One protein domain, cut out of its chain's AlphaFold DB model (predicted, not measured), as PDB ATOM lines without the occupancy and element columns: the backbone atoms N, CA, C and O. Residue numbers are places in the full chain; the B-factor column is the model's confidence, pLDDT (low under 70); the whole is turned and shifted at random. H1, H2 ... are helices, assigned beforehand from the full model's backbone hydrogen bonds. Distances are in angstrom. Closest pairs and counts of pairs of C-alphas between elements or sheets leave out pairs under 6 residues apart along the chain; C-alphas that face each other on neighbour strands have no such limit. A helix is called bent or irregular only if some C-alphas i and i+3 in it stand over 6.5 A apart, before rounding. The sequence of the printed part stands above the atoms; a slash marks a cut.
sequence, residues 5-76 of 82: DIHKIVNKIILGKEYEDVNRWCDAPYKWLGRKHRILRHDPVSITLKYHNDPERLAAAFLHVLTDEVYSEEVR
ATOM      1  N   ASP A   5     154.916 187.942 128.514       97.12
ATOM      2  CA  ASP A   5     155.484 189.280 128.696       97.12
ATOM      3  C   ASP A   5     156.550 189.338 129.795       97.12
ATOM      4  O   ASP A   5     157.522 190.077 129.661       97.12
ATOM      5  N   ILE A   6     156.425 188.530 130.855       97.56
ATOM      6  CA  ILE A   6     157.455 188.461 131.900       97.56
ATOM      7  C   ILE A   6     158.768 187.941 131.310       97.56
ATOM      8  O   ILE A   6     159.817 188.505 131.608       97.56
ATOM      9  N   HIS A   7     158.734 186.940 130.427       97.81
ATOM     10  CA  HIS A   7     159.952 186.447 129.774       97.81
ATOM     11  C   HIS A   7     160.596 187.516 128.883       97.81
ATOM     12  O   HIS A   7     161.816 187.686 128.902       97.81
ATOM     13  N   LYS A   8     159.784 188.288 128.147       98.12
ATOM     14  CA  LYS A   8     160.274 189.426 127.350       98.12
ATOM     15  C   LYS A   8     160.957 190.472 128.230       98.12
ATOM     16  O   LYS A   8     162.050 190.928 127.899       98.12
ATOM     17  N   ILE A   9     160.329 190.830 129.351       98.38
ATOM     18  CA  ILE A   9     160.856 191.808 130.312       98.38
ATOM     19  C   ILE A   9     162.176 191.318 130.912       98.38
ATOM     20  O   ILE A   9     163.150 192.067 130.905       98.38
ATOM     21  N   VAL A  10     162.237 190.070 131.384       98.12
ATOM     22  CA  VAL A  10     163.457 189.497 131.976       98.12
ATOM     23  C   VAL A  10     164.607 189.511 130.971       98.12
ATOM     24  O   VAL A  10     165.683 190.020 131.284       98.12
ATOM     25  N   ASN A  11     164.373 189.041 129.744       98.12
ATOM     26  CA  ASN A  11     165.389 189.061 128.695       98.12
ATOM     27  C   ASN A  11     165.844 190.489 128.367       98.12
ATOM     28  O   ASN A  11     167.041 190.739 128.262       98.12
ATOM     29  N   LYS A  12     164.916 191.447 128.266       98.25
ATOM     30  CA  LYS A  12     165.247 192.852 127.993       98.25
ATOM     31  C   LYS A  12     166.112 193.470 129.086       98.25
ATOM     32  O   LYS A  12     167.042 194.200 128.767       98.25
ATOM     33  N   ILE A  13     165.812 193.174 130.349       98.31
ATOM     34  CA  ILE A  13     166.566 193.689 131.497       98.31
ATOM     35  C   ILE A  13     167.979 193.096 131.534       98.31
ATOM     36  O   ILE A  13     168.932 193.830 131.771       98.31
ATOM     37  N   ILE A  14     168.122 191.787 131.307       97.94
ATOM     38  CA  ILE A  14     169.403 191.087 131.504       97.94
ATOM     39  C   ILE A  14     170.286 191.128 130.250       97.94
ATOM     40  O   ILE A  14     171.493 191.314 130.353       97.94
ATOM     41  N   LEU A  15     169.695 190.950 129.069       97.75
ATOM     42  CA  LEU A  15     170.403 190.795 127.791       97.75
ATOM     43  C   LEU A  15     170.227 191.998 126.853       97.75
ATOM     44  O   LEU A  15     170.673 191.956 125.710       97.75
ATOM     45  N   GLY A  16     169.514 193.045 127.280       98.06
ATOM     46  CA  GLY A  16     169.271 194.250 126.479       98.06
ATOM     47  C   GLY A  16     168.260 194.083 125.335       98.06
ATOM     48  O   GLY A  16     167.969 195.047 124.628       98.06
ATOM     49  N   LYS A  17     167.688 192.887 125.143       98.00
ATOM     50  CA  LYS A  17     166.741 192.574 124.059       98.00
ATOM     51  C   LYS A  17     165.713 191.540 124.509       98.00
ATOM     52  O   LYS A  17     165.991 190.696 125.344       98.00
ATOM     53  N   GLU A  18     164.507 191.597 123.951       98.12
ATOM     54  CA  GLU A  18     163.372 190.771 124.401       98.12
ATOM     55  C   GLU A  18     163.453 189.297 123.953       98.12
ATOM     56  O   GLU A  18     162.884 188.430 124.614       98.12
ATOM     57  N   TYR A  19     164.149 189.004 122.843       98.19
ATOM     58  CA  TYR A  19     164.237 187.671 122.211       98.19
ATOM     59  C   TYR A  19     162.872 186.975 122.076       98.19
ATOM     60  O   TYR A  19     162.667 185.835 122.492       98.19
ATOM     61  N   GLU A  20     161.905 187.699 121.509       97.75
ATOM     62  CA  GLU A  20     160.515 187.249 121.405       97.75
ATOM     63  C   GLU A  20     160.360 185.931 120.640       97.75
ATOM     64  O   GLU A  20     159.559 185.080 121.018       97.75
ATOM     65  N   ASP A  21     161.142 185.721 119.589       97.94
ATOM     66  CA  ASP A  21     161.135 184.476 118.830       97.94
ATOM     67  C   ASP A  21     161.654 183.278 119.643       97.94
ATOM     68  O   ASP A  21     161.066 182.198 119.558       97.94
ATOM     69  N   VAL A  22     162.673 183.474 120.487       98.19
ATOM     70  CA  VAL A  22     163.165 182.450 121.427       98.19
ATOM     71  C   VAL A  22     162.083 182.098 122.445       98.19
ATOM     72  O   VAL A  22     161.740 180.925 122.590       98.19
ATOM     73  N   ASN A  23     161.478 183.108 123.077       97.75
ATOM     74  CA  ASN A  23     160.402 182.905 124.048       97.75
ATOM     75  C   ASN A  23     159.202 182.186 123.418       97.75
ATOM     76  O   ASN A  23     158.691 181.218 123.974       97.75
ATOM     77  N   ARG A  24     158.785 182.593 122.212       97.12
ATOM     78  CA  ARG A  24     157.696 181.929 121.476       97.12
ATOM     79  C   ARG A  24     158.047 180.488 121.125       97.12
ATOM     80  O   ARG A  24     157.161 179.636 121.122       97.12
ATOM     81  N   TRP A  25     159.307 180.197 120.807       97.31
ATOM     82  CA  TRP A  25     159.745 178.834 120.529       97.31
ATOM     83  C   TRP A  25     159.675 177.952 121.780       97.31
ATOM     84  O   TRP A  25     159.142 176.842 121.679       97.31
ATOM     85  N   CYS A  26     160.129 178.439 122.938       96.31
ATOM     86  CA  CYS A  26     160.010 177.733 124.217       96.31
ATOM     87  C   CYS A  26     158.540 177.507 124.607       96.31
ATOM     88  O   CYS A  26     158.161 176.379 124.919       96.31
ATOM     89  N   ASP A  27     157.691 178.530 124.474       96.31
ATOM     90  CA  ASP A  27     156.271 178.478 124.853       96.31
ATOM     91  C   ASP A  27     155.385 177.699 123.870       96.31
ATOM     92  O   ASP A  27     154.322 177.202 124.240       96.31
ATOM     93  N   ALA A  28     155.772 177.577 122.598       96.06
ATOM     94  CA  ALA A  28     154.910 177.021 121.552       96.06
ATOM     95  C   ALA A  28     154.285 175.636 121.853       96.06
ATOM     96  O   ALA A  28     153.123 175.447 121.471       96.06
ATOM     97  N   PRO A  29     154.944 174.679 122.551       95.06
ATOM     98  CA  PRO A  29     154.310 173.414 122.922       95.06
ATOM     99  C   PRO A  29     153.101 173.574 123.861       95.06
ATOM    100  O   PRO A  29     152.310 172.638 123.991       95.06
ATOM    101  N   TYR A  30     152.892 174.749 124.471       92.81
ATOM    102  CA  TYR A  30     151.704 175.074 125.270       92.81
ATOM    103  C   TYR A  30     150.403 174.850 124.503       92.81
ATOM    104  O   TYR A  30     149.425 174.394 125.093       92.81
ATOM    105  N   LYS A  31     150.399 175.070 123.183       92.56
ATOM    106  CA  LYS A  31     149.221 174.846 122.329       92.56
ATOM    107  C   LYS A  31     148.731 173.392 122.333       92.56
ATOM    108  O   LYS A  31     147.560 173.161 122.054       92.56
ATOM    109  N   TRP A  32     149.599 172.432 122.659       94.12
ATOM    110  CA  TRP A  32     149.270 171.001 122.691       94.12
ATOM    111  C   TRP A  32     149.309 170.413 124.105       94.12
ATOM    112  O   TRP A  32     148.511 169.545 124.440       94.12
ATOM    113  N   LEU A  33     150.236 170.882 124.942       92.19
ATOM    114  CA  LEU A  33     150.529 170.304 126.259       92.19
ATOM    115  C   LEU A  33     150.029 171.160 127.432       92.19
ATOM    116  O   LEU A  33     150.096 170.729 128.589       92.19
ATOM    117  N   GLY A  34     149.566 172.385 127.171       91.00
ATOM    118  CA  GLY A  34     149.182 173.351 128.198       91.00
ATOM    119  C   GLY A  34     150.276 173.524 129.254       91.00
ATOM    120  O   GLY A  34     151.449 173.747 128.954       91.00
ATOM    121  N   ARG A  35     149.922 173.345 130.533       86.50
ATOM    122  CA  ARG A  35     150.878 173.472 131.652       86.50
ATOM    123  C   ARG A  35     152.061 172.497 131.581       86.50
ATOM    124  O   ARG A  35     153.077 172.774 132.209       86.50
ATOM    125  N   LYS A  36     151.953 171.391 130.834       89.50
ATOM    126  CA  LYS A  36     153.026 170.398 130.654       89.50
ATOM    127  C   LYS A  36     154.006 170.740 129.521       89.50
ATOM    128  O   LYS A  36     154.904 169.952 129.258       89.50
ATOM    129  N   HIS A  37     153.866 171.885 128.853       90.50
ATOM    130  CA  HIS A  37     154.738 172.262 127.731       90.50
ATOM    131  C   HIS A  37     156.237 172.281 128.073       90.50
ATOM    132  O   HIS A  37     157.036 171.951 127.207       90.50
ATOM    133  N   ARG A  38     156.593 172.533 129.342       90.88
ATOM    134  CA  ARG A  38     157.967 172.487 129.877       90.88
ATOM    135  C   ARG A  38     158.654 171.123 129.783       90.88
ATOM    136  O   ARG A  38     159.812 170.997 130.140       90.88
ATOM    137  N   ILE A  39     157.948 170.075 129.362       91.50
ATOM    138  CA  ILE A  39     158.577 168.785 129.052       91.50
ATOM    139  C   ILE A  39     159.415 168.896 127.768       91.50
ATOM    140  O   ILE A  39     160.376 168.157 127.595       91.50
ATOM    141  N   LEU A  40     159.064 169.819 126.870       92.50
ATOM    142  CA  LEU A  40     159.766 170.050 125.613       92.50
ATOM    143  C   LEU A  40     160.414 171.437 125.625       92.50
ATOM    144  O   LEU A  40     159.806 172.403 126.085       92.50
ATOM    145  N   ARG A  41     161.613 171.557 125.037       94.88
ATOM    146  CA  ARG A  41     162.301 172.847 124.794       94.88
ATOM    147  C   ARG A  41     162.699 173.614 126.061       94.88
ATOM    148  O   ARG A  41     162.902 174.823 126.007       94.88
ATOM    149  N   HIS A  42     162.774 172.905 127.181       94.81
ATOM    150  CA  HIS A  42     163.119 173.438 128.499       94.81
ATOM    151  C   HIS A  42     164.234 172.630 129.175       94.81
ATOM    152  O   HIS A  42     164.558 172.871 130.332       94.81
ATOM    153  N   ASP A  43     164.822 171.666 128.464       94.69
ATOM    154  CA  ASP A  43     166.009 170.950 128.908       94.69
ATOM    155  C   ASP A  43     167.278 171.569 128.281       94.69
ATOM    156  O   ASP A  43     167.234 172.052 127.142       94.69
ATOM    157  N   PRO A  44     168.428 171.535 128.982       94.94
ATOM    158  CA  PRO A  44     169.669 172.122 128.480       94.94
ATOM    159  C   PRO A  44     170.142 171.545 127.144       94.94
ATOM    160  O   PRO A  44     170.752 172.267 126.355       94.94
ATOM    161  N   VAL A  45     169.871 170.265 126.870       96.88
ATOM    162  CA  VAL A  45     170.341 169.595 125.650       96.88
ATOM    163  C   VAL A  45     169.588 170.130 124.438       96.88
ATOM    164  O   VAL A  45     170.226 170.554 123.475       96.88
ATOM    165  N   SER A  46     168.255 170.185 124.476       96.06
ATOM    166  CA  SER A  46     167.456 170.701 123.358       96.06
ATOM    167  C   SER A  46     167.690 172.190 123.106       96.06
ATOM    168  O   SER A  46     167.765 172.606 121.947       96.06
ATOM    169  N   ILE A  47     167.861 172.981 124.168       97.38
ATOM    170  CA  ILE A  47     168.193 174.408 124.079       97.38
ATOM    171  C   ILE A  47     169.565 174.603 123.432       97.38
ATOM    172  O   ILE A  47     169.691 175.384 122.486       97.38
ATOM    173  N   THR A  48     170.570 173.849 123.881       97.56
ATOM    174  CA  THR A  48     171.922 173.906 123.314       97.56
ATOM    175  C   THR A  48     171.912 173.470 121.857       97.56
ATOM    176  O   THR A  48     172.368 174.219 121.005       97.56
ATOM    177  N   LEU A  49     171.311 172.326 121.523       97.75
ATOM    178  CA  LEU A  49     171.208 171.864 120.133       97.75
ATOM    179  C   LEU A  49     170.517 172.885 119.220       97.75
ATOM    180  O   LEU A  49     170.871 172.992 118.049       97.75
ATOM    181  N   LYS A  50     169.542 173.644 119.732       97.88
ATOM    182  CA  LYS A  50     168.821 174.650 118.949       97.88
ATOM    183  C   LYS A  50     169.621 175.935 118.720       97.88
ATOM    184  O   LYS A  50     169.493 176.514 117.641       97.88
ATOM    185  N   TYR A  51     170.375 176.393 119.719       98.19
ATOM    186  CA  TYR A  51     171.002 177.722 119.731       98.19
ATOM    187  C   TYR A  51     172.531 177.697 119.919       98.19
ATOM    188  O   TYR A  51     173.120 178.733 120.201       98.19
ATOM    189  N   HIS A  52     173.210 176.555 119.751       97.56
ATOM    190  CA  HIS A  52     174.662 176.429 119.988       97.56
ATOM    191  C   HIS A  52     175.527 177.417 119.186       97.56
ATOM    192  O   HIS A  52     176.651 177.712 119.584       97.56
ATOM    193  N   ASN A  53     175.034 177.888 118.042       97.94
ATOM    194  CA  ASN A  53     175.719 178.816 117.148       97.94
ATOM    195  C   ASN A  53     175.340 180.291 117.380       97.94
ATOM    196  O   ASN A  53     175.859 181.156 116.679       97.94
ATOM    197  N   ASP A  54     174.452 180.579 118.333       98.12
ATOM    198  CA  ASP A  54     174.010 181.929 118.680       98.12
ATOM    199  C   ASP A  54     173.985 182.072 120.217       98.12
ATOM    200  O   ASP A  54     172.988 181.730 120.865       98.12
ATOM    201  N   PRO A  55     175.095 182.533 120.827       97.62
ATOM    202  CA  PRO A  55     175.242 182.560 122.281       97.62
ATOM    203  C   PRO A  55     174.227 183.486 122.966       97.62
ATOM    204  O   PRO A  55     173.808 183.205 124.089       97.62
ATOM    205  N   GLU A  56     173.788 184.555 122.299       98.12
ATOM    206  CA  GLU A  56     172.783 185.480 122.827       98.12
ATOM    207  C   GLU A  56     171.408 184.814 122.925       98.12
ATOM    208  O   GLU A  56     170.737 184.879 123.960       98.12
ATOM    209  N   ARG A  57     170.994 184.108 121.867       98.56
ATOM    210  CA  ARG A  57     169.739 183.342 121.871       98.56
ATOM    211  C   ARG A  57     169.788 182.157 122.821       98.56
ATOM    212  O   ARG A  57     168.777 181.849 123.450       98.56
ATOM    213  N   LEU A  58     170.946 181.512 122.932       98.50
ATOM    214  CA  LEU A  58     171.170 180.437 123.890       98.50
ATOM    215  C   LEU A  58     170.970 180.944 125.322       98.50
ATOM    216  O   LEU A  58     170.208 180.347 126.084       98.50
ATOM    217  N   ALA A  59     171.580 182.081 125.664       98.44
ATOM    218  CA  ALA A  59     171.393 182.730 126.957       98.44
ATOM    219  C   ALA A  59     169.923 183.103 127.202       98.44
ATOM    220  O   ALA A  59     169.393 182.826 128.278       98.44
ATOM    221  N   ALA A  60     169.232 183.659 126.201       98.56
ATOM    222  CA  ALA A  60     167.812 183.994 126.303       98.56
ATOM    223  C   ALA A  60     166.923 182.761 126.555       98.56
ATOM    224  O   ALA A  60     165.980 182.829 127.346       98.56
ATOM    225  N   ALA A  61     167.228 181.621 125.928       98.38
ATOM    226  CA  ALA A  61     166.506 180.369 126.150       98.38
ATOM    227  C   ALA A  61     166.739 179.817 127.564       98.38
ATOM    228  O   ALA A  61     165.794 179.385 128.224       98.38
ATOM    229  N   PHE A  62     167.970 179.886 128.077       98.44
ATOM    230  CA  PHE A  62     168.249 179.518 129.467       98.44
ATOM    231  C   PHE A  62     167.563 180.452 130.470       98.44
ATOM    232  O   PHE A  62     166.988 179.974 131.449       98.44
ATOM    233  N   LEU A  63     167.549 181.765 130.218       98.12
ATOM    234  CA  LEU A  63     166.813 182.724 131.049       98.12
ATOM    235  C   LEU A  63     165.309 182.454 131.047       98.12
ATOM    236  O   LEU A  63     164.669 182.588 132.094       98.12
ATOM    237  N   HIS A  64     164.746 182.042 129.910       98.06
ATOM    238  CA  HIS A  64     163.351 181.626 129.834       98.06
ATOM    239  C   HIS A  64     163.064 180.483 130.817       98.06
ATOM    240  O   HIS A  64     162.176 180.623 131.662       98.06
ATOM    241  N   VAL A  65     163.856 179.403 130.763       97.50
ATOM    242  CA  VAL A  65     163.716 178.239 131.660       97.50
ATOM    243  C   VAL A  65     163.882 178.638 133.123       97.50
ATOM    244  O   VAL A  65     163.026 178.317 133.948       97.50
ATOM    245  N   LEU A  66     164.930 179.399 133.443       97.38
ATOM    246  CA  LEU A  66     165.202 179.846 134.808       97.38
ATOM    247  C   LEU A  66     164.048 180.684 135.377       97.38
ATOM    248  O   LEU A  66     163.626 180.487 136.517       97.38
ATOM    249  N   THR A  67     163.495 181.597 134.577       97.06
ATOM    250  CA  THR A  67     162.326 182.406 134.966       97.06
ATOM    251  C   THR A  67     161.141 181.510 135.324       97.06
ATOM    252  O   THR A  67     160.428 181.742 136.308       97.06
ATOM    253  N   ASP A  68     160.944 180.456 134.540       95.06
ATOM    254  CA  ASP A  68     159.863 179.498 134.699       95.06
ATOM    255  C   ASP A  68     159.983 178.656 135.981       95.06
ATOM    256  O   ASP A  68     158.962 178.373 136.636       95.06
ATOM    257  N   GLU A  69     161.215 178.288 136.342       95.00
ATOM    258  CA  GLU A  69     161.586 177.585 137.573       95.00
ATOM    259  C   GLU A  69     161.393 178.470 138.803       95.00
ATOM    260  O   GLU A  69     160.616 178.110 139.696       95.00
ATOM    261  N   VAL A  70     162.001 179.661 138.817       96.25
ATOM    262  CA  VAL A  70     161.915 180.619 139.933       96.25
ATOM    263  C   VAL A  70     160.461 180.989 140.222       96.25
ATOM    264  O   VAL A  70     160.021 180.951 141.375       96.25
ATOM    265  N   TYR A  71     159.666 181.270 139.184       94.88
ATOM    266  CA  TYR A  71     158.237 181.542 139.346       94.88
ATOM    267  C   TYR A  71     157.507 180.361 140.002       94.88
ATOM    268  O   TYR A  71     156.684 180.535 140.906       94.88
ATOM    269  N   SER A  72     157.799 179.138 139.558       92.88
ATOM    270  CA  SER A  72     157.195 177.927 140.113       92.88
ATOM    271  C   SER A  72     157.574 177.689 141.571       92.88
ATOM    272  O   SER A  72     156.710 177.300 142.363       92.88
ATOM    273  N   GLU A  73     158.828 177.921 141.943       95.12
ATOM    274  CA  GLU A  73     159.275 177.839 143.330       95.12
ATOM    275  C   GLU A  73     158.578 178.864 144.219       95.12
ATOM    276  O   GLU A  73     158.081 178.509 145.290       95.12
ATOM    277  N   GLU A  74     158.480 180.109 143.765       95.25
ATOM    278  CA  GLU A  74     157.859 181.187 144.532       95.25
ATOM    279  C   GLU A  74     156.360 180.935 144.748       95.25
ATOM    280  O   GLU A  74     155.848 181.058 145.866       95.25
ATOM    281  N   VAL A  75     155.650 180.457 143.721       93.88
ATOM    282  CA  VAL A  75     154.247 180.028 143.860       93.88
ATOM    283  C   VAL A  75     154.108 178.887 144.874       93.88
ATOM    284  O   VAL A  75     153.177 178.898 145.683       93.88
ATOM    285  N   ARG A  76     155.017 177.902 144.867       93.94
ATOM    286  CA  ARG A  76     155.005 176.798 145.845       93.94
ATOM    287  C   ARG A  76     155.266 177.301 147.266       93.94
ATOM    288  O   ARG A  76     154.544 176.899 148.176       93.94
TER     289      ARG A  76
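This is residues 5 to 76 of the 82 residues of an uncharacterized protein of Methanosarcinales archaeon (UniProt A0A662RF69). Short helices H1, H2 and H4 pack round the first part of one long helix, H5, whose residues 70 to 76 stick out; H3 sits at one side, near H2. The 72 printed residues hold five named helices, H1 to H5 in order, no named strand: all helix, compact, radius of gyration of the C-alphas 11.6 A, spans 30 by 24 by 18 A.

H1, residues 5 to 15, begins at C-alpha 5 (155.484, 189.280, 128.696). H2 is 20 to 27, H3 30 to 39, H4 44 to 51. H5, 55 to 76, runs 31.6 A to C-alpha 76 (155.005, 176.798, 145.845). H3 is irregular: C-alphas 32 and 35 are 9.4 A apart.

H5, the hub, touches H1, closest C-alphas His 7 and His 64, 5.9 A. Its residues 57 to 64 alone touch H2, closest C-alphas Val 22 and Ala 61, 6.1 A. Its residues 57 to 62 alone touch H4 in a hairpin, closest C-alphas Tyr 51 and Leu 58, 5.0 A. Every O i to N i+4 pair is within hydrogen-bond range in H1, H2, H4 and H5; H3 has 1 of 6, and 3 of 7 O i to N i+3.

The printed part has no cut, its four links are tight, and no printed residue is under 70 in pLDDT.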